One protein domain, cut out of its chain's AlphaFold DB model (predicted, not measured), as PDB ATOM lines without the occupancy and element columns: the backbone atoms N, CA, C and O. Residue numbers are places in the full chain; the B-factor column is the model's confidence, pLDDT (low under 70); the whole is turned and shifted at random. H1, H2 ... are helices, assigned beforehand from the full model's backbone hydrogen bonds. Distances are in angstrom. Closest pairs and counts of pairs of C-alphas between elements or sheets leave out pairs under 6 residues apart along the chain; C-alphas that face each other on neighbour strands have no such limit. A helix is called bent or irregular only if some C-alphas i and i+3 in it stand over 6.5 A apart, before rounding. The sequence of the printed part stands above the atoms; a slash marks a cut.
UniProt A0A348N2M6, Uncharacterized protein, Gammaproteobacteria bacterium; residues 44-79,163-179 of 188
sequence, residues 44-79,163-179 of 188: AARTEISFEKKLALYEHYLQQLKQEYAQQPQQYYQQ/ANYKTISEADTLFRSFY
ATOM      1  N   ALA A  44      31.041  35.888 200.248       82.94
ATOM      2  CA  ALA A  44      30.129  37.024 200.211       82.94
ATOM      3  C   ALA A  44      30.486  38.058 201.291       82.94
ATOM      4  O   ALA A  44      30.645  39.237 200.966       82.94
ATOM      5  N   ALA A  45      30.736  37.598 202.524       86.62
ATOM      6  CA  ALA A  45      31.071  38.434 203.679       86.62
ATOM      7  C   ALA A  45      32.394  39.219 203.559       86.62
ATOM      8  O   ALA A  45      32.617  40.153 204.328       86.62
ATOM      9  N   ARG A  46      33.277  38.871 202.613       84.75
ATOM     10  CA  ARG A  46      34.548  39.581 202.403       84.75
ATOM     11  C   ARG A  46      34.333  40.880 201.641       84.75
ATOM     12  O   ARG A  46      34.263  40.881 200.414       84.75
ATOM     13  N   THR A  47      34.194  41.999 202.335       87.62
ATOM     14  CA  THR A  47      34.006  43.322 201.711       87.62
ATOM     15  C   THR A  47      35.319  43.943 201.223       87.62
ATOM     16  O   THR A  47      35.304  44.894 200.449       87.62
ATOM     17  N   GLU A  48      36.459  43.378 201.619       91.12
ATOM     18  CA  GLU A  48      37.807  43.872 201.335       91.12
ATOM     19  C   GLU A  48      38.369  43.462 199.961       91.12
ATOM     20  O   GLU A  48      39.457  43.897 199.576       91.12
ATOM     21  N   ILE A  49      37.652  42.620 199.210       89.56
ATOM     22  CA  ILE A  49      38.078  42.109 197.900       89.56
ATOM     23  C   ILE A  49      37.080  42.454 196.793       89.56
ATOM     24  O   ILE A  49      35.867  42.464 197.000       89.56
ATOM     25  N   SER A  50      37.608  42.692 195.589       89.12
ATOM     26  CA  SER A  50      36.796  42.938 194.396       89.12
ATOM     27  C   SER A  50      35.975  41.711 194.001       89.12
ATOM     28  O   SER A  50      36.332  40.571 194.312       89.12
ATOM     29  N   PHE A  51      34.898  41.946 193.254       82.75
ATOM     30  CA  PHE A  51      34.042  40.894 192.710       82.75
ATOM     31  C   PHE A  51      34.828  39.844 191.907       82.75
ATOM     32  O   PHE A  51      34.674  38.648 192.138       82.75
ATOM     33  N   GLU A  52      35.744  40.272 191.036       84.19
ATOM     34  CA  GLU A  52      36.594  39.367 190.246       84.19
ATOM     35  C   GLU A  52      37.417  38.421 191.135       84.19
ATOM     36  O   GLU A  52      37.527  37.227 190.858       84.19
ATOM     37  N   LYS A  53      37.948  38.928 192.259       86.62
ATOM     38  CA  LYS A  53      38.675  38.104 193.234       86.62
ATOM     39  C   LYS A  53      37.748  37.146 193.981       86.62
ATOM     40  O   LYS A  53      38.161  36.023 194.263       86.62
ATOM     41  N   LYS A  54      36.510  37.554 194.288       81.69
ATOM     42  CA  LYS A  54      35.491  36.662 194.872       81.69
ATOM     43  C   LYS A  54      35.159  35.512 193.928       81.69
ATOM     44  O   LYS A  54      35.126  34.370 194.375       81.69
ATOM     45  N   LEU A  55      34.974  35.805 192.641       83.38
ATOM     46  CA  LEU A  55      34.684  34.799 191.622       83.38
ATOM     47  C   LEU A  55      35.836  33.797 191.481       83.38
ATOM     48  O   LEU A  55      35.604  32.593 191.540       83.38
ATOM     49  N   ALA A  56      37.081  34.274 191.404       84.19
ATOM     50  CA  ALA A  56      38.250  33.397 191.332       84.19
ATOM     51  C   ALA A  56      38.394  32.493 192.575       84.19
ATOM     52  O   ALA A  56      38.702  31.306 192.453       84.19
ATOM     53  N   LEU A  57      38.141  33.030 193.777       86.19
ATOM     54  CA  LEU A  57      38.122  32.232 195.009       86.19
ATOM     55  C   LEU A  57      37.007  31.186 194.978       86.19
ATOM     56  O   LEU A  57      37.236  30.033 195.338       86.19
ATOM     57  N   TYR A  58      35.816  31.576 194.531       84.00
ATOM     58  CA  TYR A  58      34.677  30.676 194.416       84.00
ATOM     59  C   TYR A  58      34.978  29.505 193.477       84.00
ATOM     60  O   TYR A  58      34.812  28.351 193.868       84.00
ATOM     61  N   GLU A  59      35.486  29.780 192.274       83.94
ATOM     62  CA  GLU A  59      35.859  28.747 191.304       83.94
ATOM     63  C   GLU A  59      36.925  27.799 191.862       83.94
ATOM     64  O   GLU A  59      36.799  26.579 191.725       83.94
ATOM     65  N   HIS A  60      37.944  28.341 192.537       87.62
ATOM     66  CA  HIS A  60      39.003  27.549 193.157       87.62
ATOM     67  C   HIS A  60      38.453  26.557 194.187       87.62
ATOM     68  O   HIS A  60      38.730  25.357 194.115       87.62
ATOM     69  N   TYR A  61      37.645  27.035 195.131       85.56
ATOM     70  CA  TYR A  61      37.105  26.170 196.172       85.56
ATOM     71  C   TYR A  61      36.027  25.212 195.660       85.56
ATOM     72  O   TYR A  61      35.928  24.082 196.136       85.56
ATOM     73  N   LEU A  62      35.235  25.626 194.669       84.81
ATOM     74  CA  LEU A  62      34.284  24.735 194.014       84.81
ATOM     75  C   LEU A  62      35.005  23.558 193.350       84.81
ATOM     76  O   LEU A  62      34.546  22.422 193.451       84.81
ATOM     77  N   GLN A  63      36.143  23.809 192.698       85.44
ATOM     78  CA  GLN A  63      36.975  22.743 192.140       85.44
ATOM     79  C   GLN A  63      37.509  21.804 193.228       85.44
ATOM     80  O   GLN A  63      37.476  20.591 193.035       85.44
ATOM     81  N   GLN A  64      37.926  22.326 194.385       87.44
ATOM     82  CA  GLN A  64      38.346  21.488 195.517       87.44
ATOM     83  C   GLN A  64      37.208  20.594 196.028       87.44
ATOM     84  O   GLN A  64      37.389  19.384 196.129       87.44
ATOM     85  N   LEU A  65      36.013  21.150 196.252       85.50
ATOM     86  CA  LEU A  65      34.848  20.373 196.696       85.50
ATOM     87  C   LEU A  65      34.450  19.290 195.683       85.50
ATOM     88  O   LEU A  65      34.114  18.171 196.071       85.50
ATOM     89  N   LYS A  66      34.530  19.586 194.379       84.06
ATOM     90  CA  LYS A  66      34.315  18.588 193.318       84.06
ATOM     91  C   LYS A  66      35.360  17.474 193.349       84.06
ATOM     92  O   LYS A  66      35.010  16.313 193.150       84.06
ATOM     93  N   GLN A  67      36.626  17.807 193.598       83.88
ATOM     94  CA  GLN A  67      37.699  16.818 193.722       83.88
ATOM     95  C   GLN A  67      37.505  15.927 194.953       83.88
ATOM     96  O   GLN A  67      37.631  14.712 194.836       83.88
ATOM     97  N   GLU A  68      37.155  16.499 196.106       83.75
ATOM     98  CA  GLU A  68      36.860  15.746 197.334       83.75
ATOM     99  C   GLU A  68      35.665  14.805 197.148       83.75
ATOM    100  O   GLU A  68      35.757  13.615 197.462       83.75
ATOM    101  N   TYR A  69      34.585  15.307 196.542       82.62
ATOM    102  CA  TYR A  69      33.430  14.497 196.158       82.62
ATOM    103  C   TYR A  69      33.848  13.320 195.271       82.62
ATOM    104  O   TYR A  69      33.369  12.201 195.454       82.62
ATOM    105  N   ALA A  70      34.776  13.556 194.339       79.19
ATOM    106  CA  ALA A  70      35.206  12.547 193.387       79.19
ATOM    107  C   ALA A  70      36.025  11.397 193.993       79.19
ATOM    108  O   ALA A  70      35.991  10.277 193.477       79.19
ATOM    109  N   GLN A  71      36.723  11.636 195.105       80.06
ATOM    110  CA  GLN A  71      37.626  10.652 195.701       80.06
ATOM    111  C   GLN A  71      36.900   9.433 196.284       80.06
ATOM    112  O   GLN A  71      37.370   8.305 196.114       80.06
ATOM    113  N   GLN A  72      35.757   9.625 196.955       72.75
ATOM    114  CA  GLN A  72      35.060   8.521 197.629       72.75
ATOM    115  C   GLN A  72      34.508   7.471 196.648       72.75
ATOM    116  O   GLN A  72      34.825   6.285 196.801       72.75
ATOM    117  N   PRO A  73      33.750   7.847 195.600       75.31
ATOM    118  CA  PRO A  73      33.282   6.879 194.613       75.31
ATOM    119  C   PRO A  73      34.439   6.256 193.829       75.31
ATOM    120  O   PRO A  73      34.386   5.072 193.494       75.31
ATOM    121  N   GLN A  74      35.525   7.002 193.590       77.62
ATOM    122  CA  GLN A  74      36.700   6.469 192.907       77.62
ATOM    123  C   GLN A  74      37.340   5.306 193.672       77.62
ATOM    124  O   GLN A  74      37.603   4.259 193.075       77.62
ATOM    125  N   GLN A  75      37.531   5.452 194.985       76.88
ATOM    126  CA  GLN A  75      38.035   4.367 195.830       76.88
ATOM    127  C   GLN A  75      37.095   3.161 195.822       76.88
ATOM    128  O   GLN A  75      37.557   2.028 195.682       76.88
ATOM    129  N   TYR A  76      35.780   3.396 195.895       81.00
ATOM    130  CA  TYR A  76      34.805   2.315 195.811       81.00
ATOM    131  C   TYR A  76      34.952   1.532 194.503       81.00
ATOM    132  O   TYR A  76      35.153   0.321 194.539       81.00
ATOM    133  N   TYR A  77      34.905   2.196 193.344       82.56
ATOM    134  CA  TYR A  77      34.958   1.515 192.046       82.56
ATOM    135  C   TYR A  77      36.279   0.768 191.817       82.56
ATOM    136  O   TYR A  77      36.280  -0.269 191.155       82.56
ATOM    137  N   GLN A  78      37.389   1.266 192.371       81.44
ATOM    138  CA  GLN A  78      38.694   0.603 192.306       81.44
ATOM    139  C   GLN A  78      38.760  -0.669 193.162       81.44
ATOM    140  O   GLN A  78      39.422  -1.635 192.783       81.44
ATOM    141  N   GLN A  79      38.083  -0.678 194.310       82.88
ATOM    142  CA  GLN A  79      38.097  -1.804 195.246       82.88
ATOM    143  C   GLN A  79      36.988  -2.823 194.967       82.88
ATOM    144  O   GLN A  79      37.114  -3.993 195.336       82.88
ATOM    145  N   ALA A 163      35.179   5.184 186.845       71.25
ATOM    146  CA  ALA A 163      35.076   5.906 188.103       71.25
ATOM    147  C   ALA A 163      35.184   7.420 187.878       71.25
ATOM    148  O   ALA A 163      34.243   8.149 188.153       71.25
ATOM    149  N   ASN A 164      36.276   7.878 187.263       70.62
ATOM    150  CA  ASN A 164      36.501   9.303 187.022       70.62
ATOM    151  C   ASN A 164      35.376   9.929 186.186       70.62
ATOM    152  O   ASN A 164      34.844  10.965 186.564       70.62
ATOM    153  N   TYR A 165      34.981   9.292 185.080       74.75
ATOM    154  CA  TYR A 165      33.901   9.793 184.228       74.75
ATOM    155  C   TYR A 165      32.576   9.907 184.990       74.75
ATOM    156  O   TYR A 165      31.930  10.956 184.967       74.75
ATOM    157  N   LYS A 166      32.171   8.827 185.668       76.75
ATOM    158  CA  LYS A 166      30.891   8.762 186.370       76.75
ATOM    159  C   LYS A 166      30.854   9.793 187.493       76.75
ATOM    160  O   LYS A 166      29.896  10.554 187.585       76.75
ATOM    161  N   THR A 167      31.925   9.875 188.274       73.38
ATOM    162  CA  THR A 167      31.958  10.727 189.453       73.38
ATOM    163  C   THR A 167      32.124  12.207 189.123       73.38
ATOM    164  O   THR A 167      31.504  13.034 189.782       73.38
ATOM    165  N   ILE A 168      32.867  12.568 188.070       76.56
ATOM    166  CA  ILE A 168      32.903  13.958 187.580       76.56
ATOM    167  C   ILE A 168      31.511  14.380 187.096       76.56
ATOM    168  O   ILE A 168      31.040  15.457 187.452       76.56
ATOM    169  N   SER A 169      30.822  13.522 186.336       77.62
ATOM    170  CA  SER A 169      29.467  13.812 185.852       77.62
ATOM    171  C   SER A 169      28.455  13.966 186.994       77.62
ATOM    172  O   SER A 169      27.575  14.825 186.917       77.62
ATOM    173  N   GLU A 170      28.551  13.139 188.035       79.00
ATOM    174  CA  GLU A 170      27.700  13.228 189.229       79.00
ATOM    175  C   GLU A 170      28.012  14.481 190.048       79.00
ATOM    176  O   GLU A 170      27.083  15.201 190.410       79.00
ATOM    177  N   ALA A 171      29.295  14.797 190.254       76.94
ATOM    178  CA  ALA A 171      29.721  16.023 190.918       76.94
ATOM    179  C   ALA A 171      29.197  17.255 190.171       76.94
ATOM    180  O   ALA A 171      28.564  18.122 190.766       76.94
ATOM    181  N   ASP A 172      29.390  17.330 188.854       79.00
ATOM    182  CA  ASP A 172      28.896  18.452 188.058       79.00
ATOM    183  C   ASP A 172      27.377  18.597 188.143       79.00
ATOM    184  O   ASP A 172      26.882  19.714 188.274       79.00
ATOM    185  N   THR A 173      26.639  17.487 188.111       80.31
ATOM    186  CA  THR A 173      25.176  17.501 188.247       80.31
ATOM    187  C   THR A 173      24.754  17.990 189.632       80.31
ATOM    188  O   THR A 173      23.903  18.875 189.736       80.31
ATOM    189  N   LEU A 174      25.376  17.465 190.690       79.38
ATOM    190  CA  LEU A 174      25.090  17.846 192.068       79.38
ATOM    191  C   LEU A 174      25.395  19.322 192.305       79.38
ATOM    192  O   LEU A 174      24.522  20.065 192.741       79.38
ATOM    193  N   PHE A 175      26.602  19.775 191.973       78.69
ATOM    194  CA  PHE A 175      26.978  21.161 192.215       78.69
ATOM    195  C   PHE A 175      26.154  22.117 191.359       78.69
ATOM    196  O   PHE A 175      25.747  23.137 191.890       78.69
ATOM    197  N   ARG A 176      25.803  21.781 190.103       79.00
ATOM    198  CA  ARG A 176      24.843  22.575 189.305       79.00
ATOM    199  C   ARG A 176      23.462  22.660 189.952       79.00
ATOM    200  O   ARG A 176      22.805  23.682 189.801       79.00
ATOM    201  N   SER A 177      23.020  21.638 190.684       77.12
ATOM    202  CA  SER A 177      21.741  21.701 191.403       77.12
ATOM    203  C   SER A 177      21.734  22.734 192.536       77.12
ATOM    204  O   SER A 177      20.663  23.163 192.948       77.12
ATOM    205  N   PHE A 178      22.909  23.189 192.987       75.06
ATOM    206  CA  PHE A 178      23.048  24.268 193.970       75.06
ATOM    207  C   PHE A 178      23.031  25.671 193.328       75.06
ATOM    208  O   PHE A 178      22.906  26.666 194.029       75.06
ATOM    209  N   TYR A 179      23.122  25.774 191.994       67.25
ATOM    210  CA  TYR A 179      23.155  27.049 191.262       67.25
ATOM    211  C   TYR A 179      21.828  27.803 191.025       67.25
ATOM    212  O   TYR A 179      21.935  28.909 190.487       67.25
TER     213      TYR A 179
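AT A GLANCE: This is residues 44 to 79 and 163 to 179 of the 188 residues of an uncharacterized protein of Gammaproteobacteria bacterium (UniProt A0A348N2M6). One long, nearly straight helix, H1, makes the length of this model, and a shorter helix, H2, packs on the later part of it, running back and splaying away as the short arm of a lopsided V. The V is narrow near Gln 74 of H1 and Ala 163 of H2, while at the other end of H1 residues 47 to 53, of which 51 to 53 belong to H1, stick out free. The printed part has 53 residues with two named helices, H1 then H2, and no named strand; its class is all helix. It is loose, with a radius of gyration of the C-alphas of 14.2 A and spans of 46 by 18 by 15 A.

HOW THE PARTS SIT: H1, residues 51 to 79, touches H2, residues 163 to 177, with its residues 66 to 78 alone. Their closest C-alphas are those of Gln 74 and Ala 163, 5.1 A apart. The two run opposite ways at a steep tilt of 42 degrees, and their centres are 10.1 A apart. Every O i to N i+4 pair is within hydrogen-bond range in H2, and 23 of 25 are in H1.

IN THESE COORDINATES: Residues 44 to 50 come before H1, which begins at C-alpha 51, (34.042, 40.894, 192.710), and ends at C-alpha 79, (38.097, -1.804, 195.246), 43.0 A from first to last C-alpha. H1 is neither bent nor irregular, but only just: C-alphas 69 and 72 are 6.4 A apart. H2 measures 20.9 A and ends at C-alpha 177, (21.741, 21.701, 191.403).

THE WHOLE: The C-alphas farthest apart are those of Glu 48 and Gln 79, 46.1 A. Residues 80 to 162 are not printed, and C-alphas 79 and 163 are 10.9 A apart across the cut. The mean pLDDT of the printed part is 81.2, and only residue 179 is under 70.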